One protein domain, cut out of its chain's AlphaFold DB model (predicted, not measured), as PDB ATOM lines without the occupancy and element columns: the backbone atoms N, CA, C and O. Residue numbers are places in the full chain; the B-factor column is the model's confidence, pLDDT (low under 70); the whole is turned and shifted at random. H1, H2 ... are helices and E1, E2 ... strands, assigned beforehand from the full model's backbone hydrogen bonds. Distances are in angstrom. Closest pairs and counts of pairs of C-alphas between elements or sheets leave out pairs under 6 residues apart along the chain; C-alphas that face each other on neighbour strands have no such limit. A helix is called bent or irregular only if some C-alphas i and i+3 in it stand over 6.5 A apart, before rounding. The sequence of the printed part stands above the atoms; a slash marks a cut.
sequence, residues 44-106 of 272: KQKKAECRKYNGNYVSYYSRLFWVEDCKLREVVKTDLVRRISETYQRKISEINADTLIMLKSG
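This is residues 44 to 106 of the 272 residues of an uncharacterized protein of Bdellovibrionaceae bacterium (UniProt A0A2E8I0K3). A small sheet, E1 E2 E3, stands between helices: H2 crosses over one face towards one end of the long axis, while H1, with H3 packed on it, makes the other end. The 63 printed residues hold H1, E1, E2, E3, H2 and H3 in that order; the sheet's order is E1, E2, E3, all antiparallel, and the class is mixed, helices and strands. The whole is compact, with a radius of gyration of the C-alphas of 11.1 A, yet elongated, spanning 36 by 20 by 19 A.

Find C-alpha 44 at (181.670, 152.519, 161.582); from there H1 runs 14.8 A to residue 53. Next come E1, residues 57 to 60, 10.4 A, E2, residues 63 to 68, 16.1 A, and E3, residues 71 to 74, 9.5 A. H2, residues 78 to 91, covers 18.4 A and is irregular, with C-alphas 87 and 90 8.6 A apart. H3, residues 97 to 102, covers 8.7 A and ends at C-alpha 102, (176.151, 159.957, 166.034).

The strands form a meander, each the antiparallel neighbour of the one before, with two hairpins. Look for N 58 and O 65, 2.9 A apart, between E1 and E2, and N 66 and O 73, 2.9 A, between E2 and E3. H2 is on the sheet, two layers with helix on one face, at a height of 9.7 A; its closest C-alphas to E2 are Val 81 and Leu 64, 6.7 A. H1 and H3 each only graze the sheet. They touch at Lys 46 and Met 102, closest C-alphas 5.0 A apart, at a steep tilt of 69 degrees, only just short of about perpendicular, opposite ways. H1 and H2 are apart. In H1 and H3 every O i to N i+4 pair is within hydrogen-bond range; in H2, 8 of 10 are.

The C-alphas of Lys 44 and Asp 79 are farthest apart, 36.2 A. The printed part has no cut and no long link. Mean pLDDT of the printed part is 86.8; residues 89 to 90 are under 70.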
ATOM      1  N   LYS A  44     180.716 151.987 162.563       91.81
ATOM      2  CA  LYS A  44     181.670 152.519 161.582       91.81
ATOM      3  C   LYS A  44     181.382 153.987 161.249       91.81
ATOM      4  O   LYS A  44     182.315 154.784 161.255       91.81
ATOM      5  N   GLN A  45     180.114 154.343 161.029       91.81
ATOM      6  CA  GLN A  45     179.690 155.729 160.789       91.81
ATOM      7  C   GLN A  45     179.973 156.614 162.003       91.81
ATOM      8  O   GLN A  45     180.654 157.624 161.868       91.81
ATOM      9  N   LYS A  46     179.573 156.175 163.205       91.62
ATOM     10  CA  LYS A  46     179.840 156.921 164.448       91.62
ATOM     11  C   LYS A  46     181.334 157.178 164.669       91.62
ATOM     12  O   LYS A  46     181.730 158.267 165.073       91.62
ATOM     13  N   LYS A  47     182.188 156.190 164.374       92.06
ATOM     14  CA  LYS A  47     183.649 156.321 164.505       92.06
ATOM     15  C   LYS A  47     184.252 157.271 163.467       92.06
ATOM     16  O   LYS A  47     185.183 158.000 163.798       92.06
ATOM     17  N   ALA A  48     183.754 157.253 162.231       93.44
ATOM     18  CA  ALA A  48     184.190 158.180 161.188       93.44
ATOM     19  C   ALA A  48     183.805 159.625 161.539       93.44
ATOM     20  O   ALA A  48     184.660 160.507 161.507       93.44
ATOM     21  N   GLU A  49     182.561 159.828 161.974       93.75
ATOM     22  CA  GLU A  49     182.046 161.140 162.359       93.75
ATOM     23  C   GLU A  49     182.784 161.700 163.581       93.75
ATOM     24  O   GLU A  49     183.237 162.843 163.573       93.75
ATOM     25  N   CYS A  50     183.021 160.867 164.600       92.75
ATOM     26  CA  CYS A  50     183.832 161.253 165.750       92.75
ATOM     27  C   CYS A  50     185.230 161.726 165.338       92.75
ATOM     28  O   CYS A  50     185.669 162.784 165.774       92.75
ATOM     29  N   ARG A  51     185.929 160.993 164.460       92.75
ATOM     30  CA  ARG A  51     187.274 161.387 164.006       92.75
ATOM     31  C   ARG A  51     187.297 162.742 163.303       92.75
ATOM     32  O   ARG A  51     188.299 163.437 163.408       92.75
ATOM     33  N   LYS A  52     186.220 163.100 162.601       93.25
ATOM     34  CA  LYS A  52     186.101 164.378 161.891       93.25
ATOM     35  C   LYS A  52     186.077 165.566 162.855       93.25
ATOM     36  O   LYS A  52     186.729 166.570 162.587       93.25
ATOM     37  N   TYR A  53     185.355 165.448 163.969       93.19
ATOM     38  CA  TYR A  53     185.140 166.572 164.887       93.19
ATOM     39  C   TYR A  53     185.939 166.500 166.188       93.19
ATOM     40  O   TYR A  53     186.011 167.505 166.884       93.19
ATOM     41  N   ASN A  54     186.557 165.368 166.526       89.69
ATOM     42  CA  ASN A  54     187.303 165.222 167.775       89.69
ATOM     43  C   ASN A  54     188.407 166.283 167.909       89.69
ATOM     44  O   ASN A  54     189.267 166.409 167.037       89.69
ATOM     45  N   GLY A  55     188.397 167.013 169.024       85.56
ATOM     46  CA  GLY A  55     189.303 168.130 169.275       85.56
ATOM     47  C   GLY A  55     188.892 169.449 168.610       85.56
ATOM     48  O   GLY A  55     189.736 170.340 168.492       85.56
ATOM     49  N   ASN A  56     187.642 169.575 168.152       89.50
ATOM     50  CA  ASN A  56     187.095 170.796 167.562       89.50
ATOM     51  C   ASN A  56     185.824 171.261 168.289       89.50
ATOM     52  O   ASN A  56     185.103 170.471 168.906       89.50
ATOM     53  N   TYR A  57     185.544 172.561 168.160       90.94
ATOM     54  CA  TYR A  57     184.263 173.144 168.544       90.94
ATOM     55  C   TYR A  57     183.239 172.941 167.433       90.94
ATOM     56  O   TYR A  57     183.539 173.136 166.251       90.94
ATOM     57  N   VAL A  58     182.022 172.587 167.824       93.56
ATOM     58  CA  VAL A  58     180.885 172.430 166.922       93.56
ATOM     59  C   VAL A  58     179.681 173.196 167.451       93.56
ATOM     60  O   VAL A  58     179.519 173.322 168.666       93.56
ATOM     61  N   SER A  59     178.844 173.713 166.559       93.88
ATOM     62  CA  SER A  59     177.615 174.422 166.921       93.88
ATOM     63  C   SER A  59     176.377 173.731 166.364       93.88
ATOM     64  O   SER A  59     176.393 173.218 165.245       93.88
ATOM     65  N   TYR A  60     175.299 173.744 167.143       92.00
ATOM     66  CA  TYR A  60     173.980 173.266 166.732       92.00
ATOM     67  C   TYR A  60     172.900 174.092 167.433       92.00
ATOM     68  O   TYR A  60     172.906 174.156 168.661       92.00
ATOM     69  N   TYR A  61     172.008 174.739 166.671       86.81
ATOM     70  CA  TYR A  61     170.954 175.637 167.182       86.81
ATOM     71  C   TYR A  61     171.436 176.572 168.301       86.81
ATOM     72  O   TYR A  61     170.965 176.512 169.433       86.81
ATOM     73  N   SER A  62     172.431 177.408 167.995       81.56
ATOM     74  CA  SER A  62     172.995 178.395 168.933       81.56
ATOM     75  C   SER A  62     173.695 177.819 170.174       81.56
ATOM     76  O   SER A  62     174.232 178.583 170.972       81.56
ATOM     77  N   ARG A  63     173.760 176.492 170.331       88.56
ATOM     78  CA  ARG A  63     174.526 175.823 171.390       88.56
ATOM     79  C   ARG A  63     175.911 175.463 170.882       88.56
ATOM     80  O   ARG A  63     176.080 175.062 169.728       88.56
ATOM     81  N   LEU A  64     176.897 175.595 171.760       91.06
ATOM     82  CA  LEU A  64     178.299 175.338 171.461       91.06
ATOM     83  C   LEU A  64     178.766 174.090 172.210       91.06
ATOM     84  O   LEU A  64     178.610 173.981 173.425       91.06
ATOM     85  N   PHE A  65     179.385 173.164 171.487       92.50
ATOM     86  CA  PHE A  65     179.903 171.921 172.037       92.50
ATOM     87  C   PHE A  65     181.382 171.768 171.712       92.50
ATOM     88  O   PHE A  65     181.850 172.155 170.640       92.50
ATOM     89  N   TRP A  66     182.113 171.135 172.617       91.38
ATOM     90  CA  TRP A  66     183.423 170.577 172.331       91.38
ATOM     91  C   TRP A  66     183.325 169.066 172.170       91.38
ATOM     92  O   TRP A  66     182.706 168.386 172.995       91.38
ATOM     93  N   VAL A  67     183.962 168.535 171.131       90.69
ATOM     94  CA  VAL A  67     183.999 167.091 170.898       90.69
ATOM     95  C   VAL A  67     185.280 166.502 171.480       90.69
ATOM     96  O   VAL A  67     186.375 166.759 170.981       90.69
ATOM     97  N   GLU A  68     185.141 165.662 172.504       88.44
ATOM     98  CA  GLU A  68     186.244 164.931 173.137       88.44
ATOM     99  C   GLU A  68     185.839 163.485 173.396       88.44
ATOM    100  O   GLU A  68     184.740 163.228 173.882       88.44
ATOM    101  N   ASP A  69     186.714 162.532 173.076       88.00
ATOM    102  CA  ASP A  69     186.474 161.098 173.285       88.00
ATOM    103  C   ASP A  69     185.132 160.624 172.697       88.00
ATOM    104  O   ASP A  69     184.406 159.813 173.283       88.00
ATOM    105  N   CYS A  70     184.784 161.155 171.520       88.38
ATOM    106  CA  CYS A  70     183.506 160.927 170.835       88.38
ATOM    107  C   CYS A  70     182.261 161.347 171.634       88.38
ATOM    108  O   CYS A  70     181.163 160.827 171.393       88.38
ATOM    109  N   LYS A  71     182.427 162.277 172.577       91.62
ATOM    110  CA  LYS A  71     181.346 162.873 173.350       91.62
ATOM    111  C   LYS A  71     181.227 164.364 173.062       91.62
ATOM    112  O   LYS A  71     182.229 165.067 172.975       91.62
ATOM    113  N   LEU A  72     179.991 164.831 172.951       91.19
ATOM    114  CA  LEU A  72     179.627 166.240 172.915       91.19
ATOM    115  C   LEU A  72     179.570 166.765 174.343       91.19
ATOM    116  O   LEU A  72     178.710 166.358 175.120       91.19
ATOM    117  N   ARG A  73     180.483 167.662 174.690       91.50
ATOM    118  CA  ARG A  73     180.455 168.379 175.961       91.50
ATOM    119  C   ARG A  73     179.958 169.788 175.701       91.50
ATOM    120  O   ARG A  73     180.615 170.549 174.993       91.50
ATOM    121  N   GLU A  74     178.794 170.122 176.234       90.31
ATOM    122  CA  GLU A  74     178.209 171.445 176.049       90.31
ATOM    123  C   GLU A  74     178.957 172.513 176.846       90.31
ATOM    124  O   GLU A  74     179.303 172.303 178.007       90.31
ATOM    125  N   VAL A  75     179.171 173.672 176.228       87.88
ATOM    126  CA  VAL A  75     179.724 174.857 176.879       87.88
ATOM    127  C   VAL A  75     178.571 175.708 177.408       87.88
ATOM    128  O   VAL A  75     177.962 176.463 176.661       87.88
ATOM    129  N   VAL A  76     178.273 175.592 178.703       83.56
ATOM    130  CA  VAL A  76     177.077 176.219 179.309       83.56
ATOM    131  C   VAL A  76     177.319 177.668 179.753       83.56
ATOM    132  O   VAL A  76     176.404 178.482 179.799       83.56
ATOM    133  N   LYS A  77     178.563 178.034 180.084       79.19
ATOM    134  CA  LYS A  77     178.875 179.380 180.593       79.19
ATOM    135  C   LYS A  77     178.832 180.420 179.472       79.19
ATOM    136  O   LYS A  77     179.706 180.404 178.605       79.19
ATOM    137  N   THR A  78     177.900 181.369 179.554       78.25
ATOM    138  CA  THR A  78     177.694 182.442 178.562       78.25
ATOM    139  C   THR A  78     178.975 183.205 178.224       78.25
ATOM    140  O   THR A  78     179.300 183.370 177.048       78.25
ATOM    141  N   ASP A  79     179.766 183.587 179.232       72.75
ATOM    142  CA  ASP A  79     181.040 184.288 179.012       72.75
ATOM    143  C   ASP A  79     182.027 183.464 178.185       72.75
ATOM    144  O   ASP A  79     182.769 183.998 177.360       72.75
ATOM    145  N   LEU A  80     182.034 182.148 178.393       74.88
ATOM    146  CA  LEU A  80     182.924 181.237 177.692       74.88
ATOM    147  C   LEU A  80     182.467 181.033 176.247       74.88
ATOM    148  O   LEU A  80     183.292 181.075 175.336       74.88
ATOM    149  N   VAL A  81     181.156 180.890 176.028       80.38
ATOM    150  CA  VAL A  81     180.550 180.813 174.690       80.38
ATOM    151  C   VAL A  81     180.871 182.063 173.879       80.38
ATOM    152  O   VAL A  81     181.317 181.940 172.735       80.38
ATOM    153  N   ARG A  82     180.714 183.254 174.474       78.75
ATOM    154  CA  ARG A  82     181.039 184.531 173.826       78.75
ATOM    155  C   ARG A  82     182.507 184.570 173.406       78.75
ATOM    156  O   ARG A  82     182.807 184.760 172.229       78.75
ATOM    157  N   ARG A  83     183.424 184.291 174.336       76.44
ATOM    158  CA  ARG A  83     184.872 184.324 174.073       76.44
ATOM    159  C   ARG A  83     185.318 183.297 173.036       76.44
ATOM    160  O   ARG A  83     186.157 183.621 172.194       76.44
ATOM    161  N   ILE A  84     184.782 182.071 173.069       79.75
ATOM    162  CA  ILE A  84     185.092 181.054 172.052       79.75
ATOM    163  C   ILE A  84     184.567 181.509 170.690       79.75
ATOM    164  O   ILE A  84     185.312 181.442 169.713       79.75
ATOM    165  N   SER A  85     183.330 182.003 170.628       80.56
ATOM    166  CA  SER A  85     182.720 182.494 169.388       80.56
ATOM    167  C   SER A  85     183.533 183.626 168.766       80.56
ATOM    168  O   SER A  85     183.823 183.584 167.576       80.56
ATOM    169  N   GLU A  86     183.990 184.585 169.570       79.12
ATOM    170  CA  GLU A  86     184.804 185.713 169.106       79.12
ATOM    171  C   GLU A  86     186.238 185.302 168.729       79.12
ATOM    172  O   GLU A  86     186.798 185.792 167.748       79.12
ATOM    173  N   THR A  87     186.855 184.385 169.482       73.44
ATOM    174  CA  THR A  87     188.259 183.984 169.264       73.44
ATOM    175  C   THR A  87     188.407 182.963 168.137       73.44
ATOM    176  O   THR A  87     189.396 182.968 167.398       73.44
ATOM    177  N   TYR A  88     187.439 182.060 168.008       73.62
ATOM    178  CA  TYR A  88     187.521 180.869 167.172       73.62
ATOM    179  C   TYR A  88     186.412 180.796 166.126       73.62
ATOM    180  O   TYR A  88     186.205 179.720 165.578       73.62
ATOM    181  N   GLN A  89     185.753 181.910 165.785       69.88
ATOM    182  CA  GLN A  89     184.617 181.955 164.853       69.88
ATOM    183  C   GLN A  89     184.813 181.094 163.591       69.88
ATOM    184  O   GLN A  89     183.942 180.320 163.216       69.88
ATOM    185  N   ARG A  90     186.000 181.151 162.967       66.44
ATOM    186  CA  ARG A  90     186.334 180.386 161.744       66.44
ATOM    187  C   ARG A  90     186.604 178.888 161.959       66.44
ATOM    188  O   ARG A  90     186.850 178.175 160.994       66.44
ATOM    189  N   LYS A  91     186.646 178.419 163.206       77.31
ATOM    190  CA  LYS A  91     186.954 177.032 163.594       77.31
ATOM    191  C   LYS A  91     185.765 176.306 164.224       77.31
ATOM    192  O   LYS A  91     185.892 175.120 164.519       77.31
ATOM    193  N   ILE A  92     184.643 176.991 164.442       87.62
ATOM    194  CA  ILE A  92     183.413 176.373 164.938       87.62
ATOM    195  C   ILE A  92     182.691 175.773 163.736       87.62
ATOM    196  O   ILE A  92     182.311 176.491 162.815       87.62
ATOM    197  N   SER A  93     182.557 174.447 163.713       92.00
ATOM    198  CA  SER A  93     181.848 173.759 162.631       92.00
ATOM    199  C   SER A  93     180.370 173.634 162.970       92.00
ATOM    200  O   SER A  93     180.023 173.037 163.986       92.00
ATOM    201  N   GLU A  94     179.496 174.146 162.114       91.44
ATOM    202  CA  GLU A  94     178.068 173.872 162.240       91.44
ATOM    203  C   GLU A  94     177.797 172.402 161.889       91.44
ATOM    204  O   GLU A  94     178.262 171.894 160.864       91.44
ATOM    205  N   ILE A  95     177.098 171.696 162.776       93.06
ATOM    206  CA  ILE A  95     176.765 170.279 162.609       93.06
ATOM    207  C   ILE A  95     175.257 170.105 162.454       93.06
ATOM    208  O   ILE A  95     174.479 170.954 162.870       93.06
ATOM    209  N   ASN A  96     174.829 168.996 161.855       91.38
ATOM    210  CA  ASN A  96     173.411 168.681 161.697       91.38
ATOM    211  C   ASN A  96     172.918 167.717 162.796       91.38
ATOM    212  O   ASN A  96     173.697 167.199 163.602       91.38
ATOM    213  N   ALA A  97     171.610 167.450 162.800       87.88
ATOM    214  CA  ALA A  97     170.973 166.537 163.751       87.88
ATOM    215  C   ALA A  97     171.556 165.109 163.701       87.88
ATOM    216  O   ALA A  97     171.744 164.478 164.740       87.88
ATOM    217  N   ASP A  98     171.893 164.612 162.506       88.62
ATOM    218  CA  ASP A  98     172.473 163.279 162.317       88.62
ATOM    219  C   ASP A  98     173.849 163.171 163.001       88.62
ATOM    220  O   ASP A  98     174.104 162.211 163.731       88.62
ATOM    221  N   THR A  99     174.721 164.172 162.832       90.44
ATOM    222  CA  THR A  99     176.014 164.263 163.524       90.44
ATOM    223  C   THR A  99     175.821 164.317 165.040       90.44
ATOM    224  O   THR A  99     176.536 163.624 165.770       90.44
ATOM    225  N   LEU A 100     174.836 165.087 165.516       89.81
ATOM    226  CA  LEU A 100     174.507 165.182 166.939       89.81
ATOM    227  C   LEU A 100     174.122 163.813 167.524       89.81
ATOM    228  O   LEU A 100     174.615 163.455 168.585       89.81
ATOM    229  N   ILE A 101     173.306 163.019 166.817       88.12
ATOM    230  CA  ILE A 101     172.909 161.657 167.234       88.12
ATOM    231  C   ILE A 101     174.088 160.669 167.165       88.12
ATOM    232  O   ILE A 101     174.176 159.715 167.950       88.12
ATOM    233  N   MET A 102     174.984 160.831 166.186       90.75
ATOM    234  CA  MET A 102     176.151 159.957 166.034       90.75
ATOM    235  C   MET A 102     177.161 160.125 167.175       90.75
ATOM    236  O   MET A 102     177.802 159.137 167.561       90.75
ATOM    237  N   LEU A 103     177.292 161.337 167.715       90.50
ATOM    238  CA  LEU A 103     178.130 161.654 168.868       90.50
ATOM    239  C   LEU A 103     177.342 161.433 170.168       90.50
ATOM    240  O   LEU A 103     176.153 161.704 170.251       90.50
ATOM    241  N   LYS A 104     177.977 160.895 171.212       86.12
ATOM    242  CA  LYS A 104     177.279 160.692 172.495       86.12
ATOM    243  C   LYS A 104     177.223 162.005 173.272       86.12
ATOM    244  O   LYS A 104     178.214 162.724 173.285       86.12
ATOM    245  N   SER A 105     176.151 162.282 174.006       86.94
ATOM    246  CA  SER A 105     176.179 163.369 174.993       86.94
ATOM    247  C   SER A 105     177.194 163.053 176.099       86.94
ATOM    248  O   SER A 105     177.276 161.923 176.592       86.94
ATOM    249  N   GLY A 106     178.019 164.034 176.441       85.69
ATOM    250  CA  GLY A 106     178.971 164.004 177.543       85.69
ATOM    251  C   GLY A 106     178.506 164.874 178.706       85.69
ATOM    252  O   GLY A 106     177.463 165.514 178.644       85.69
TER     253      GLY A 106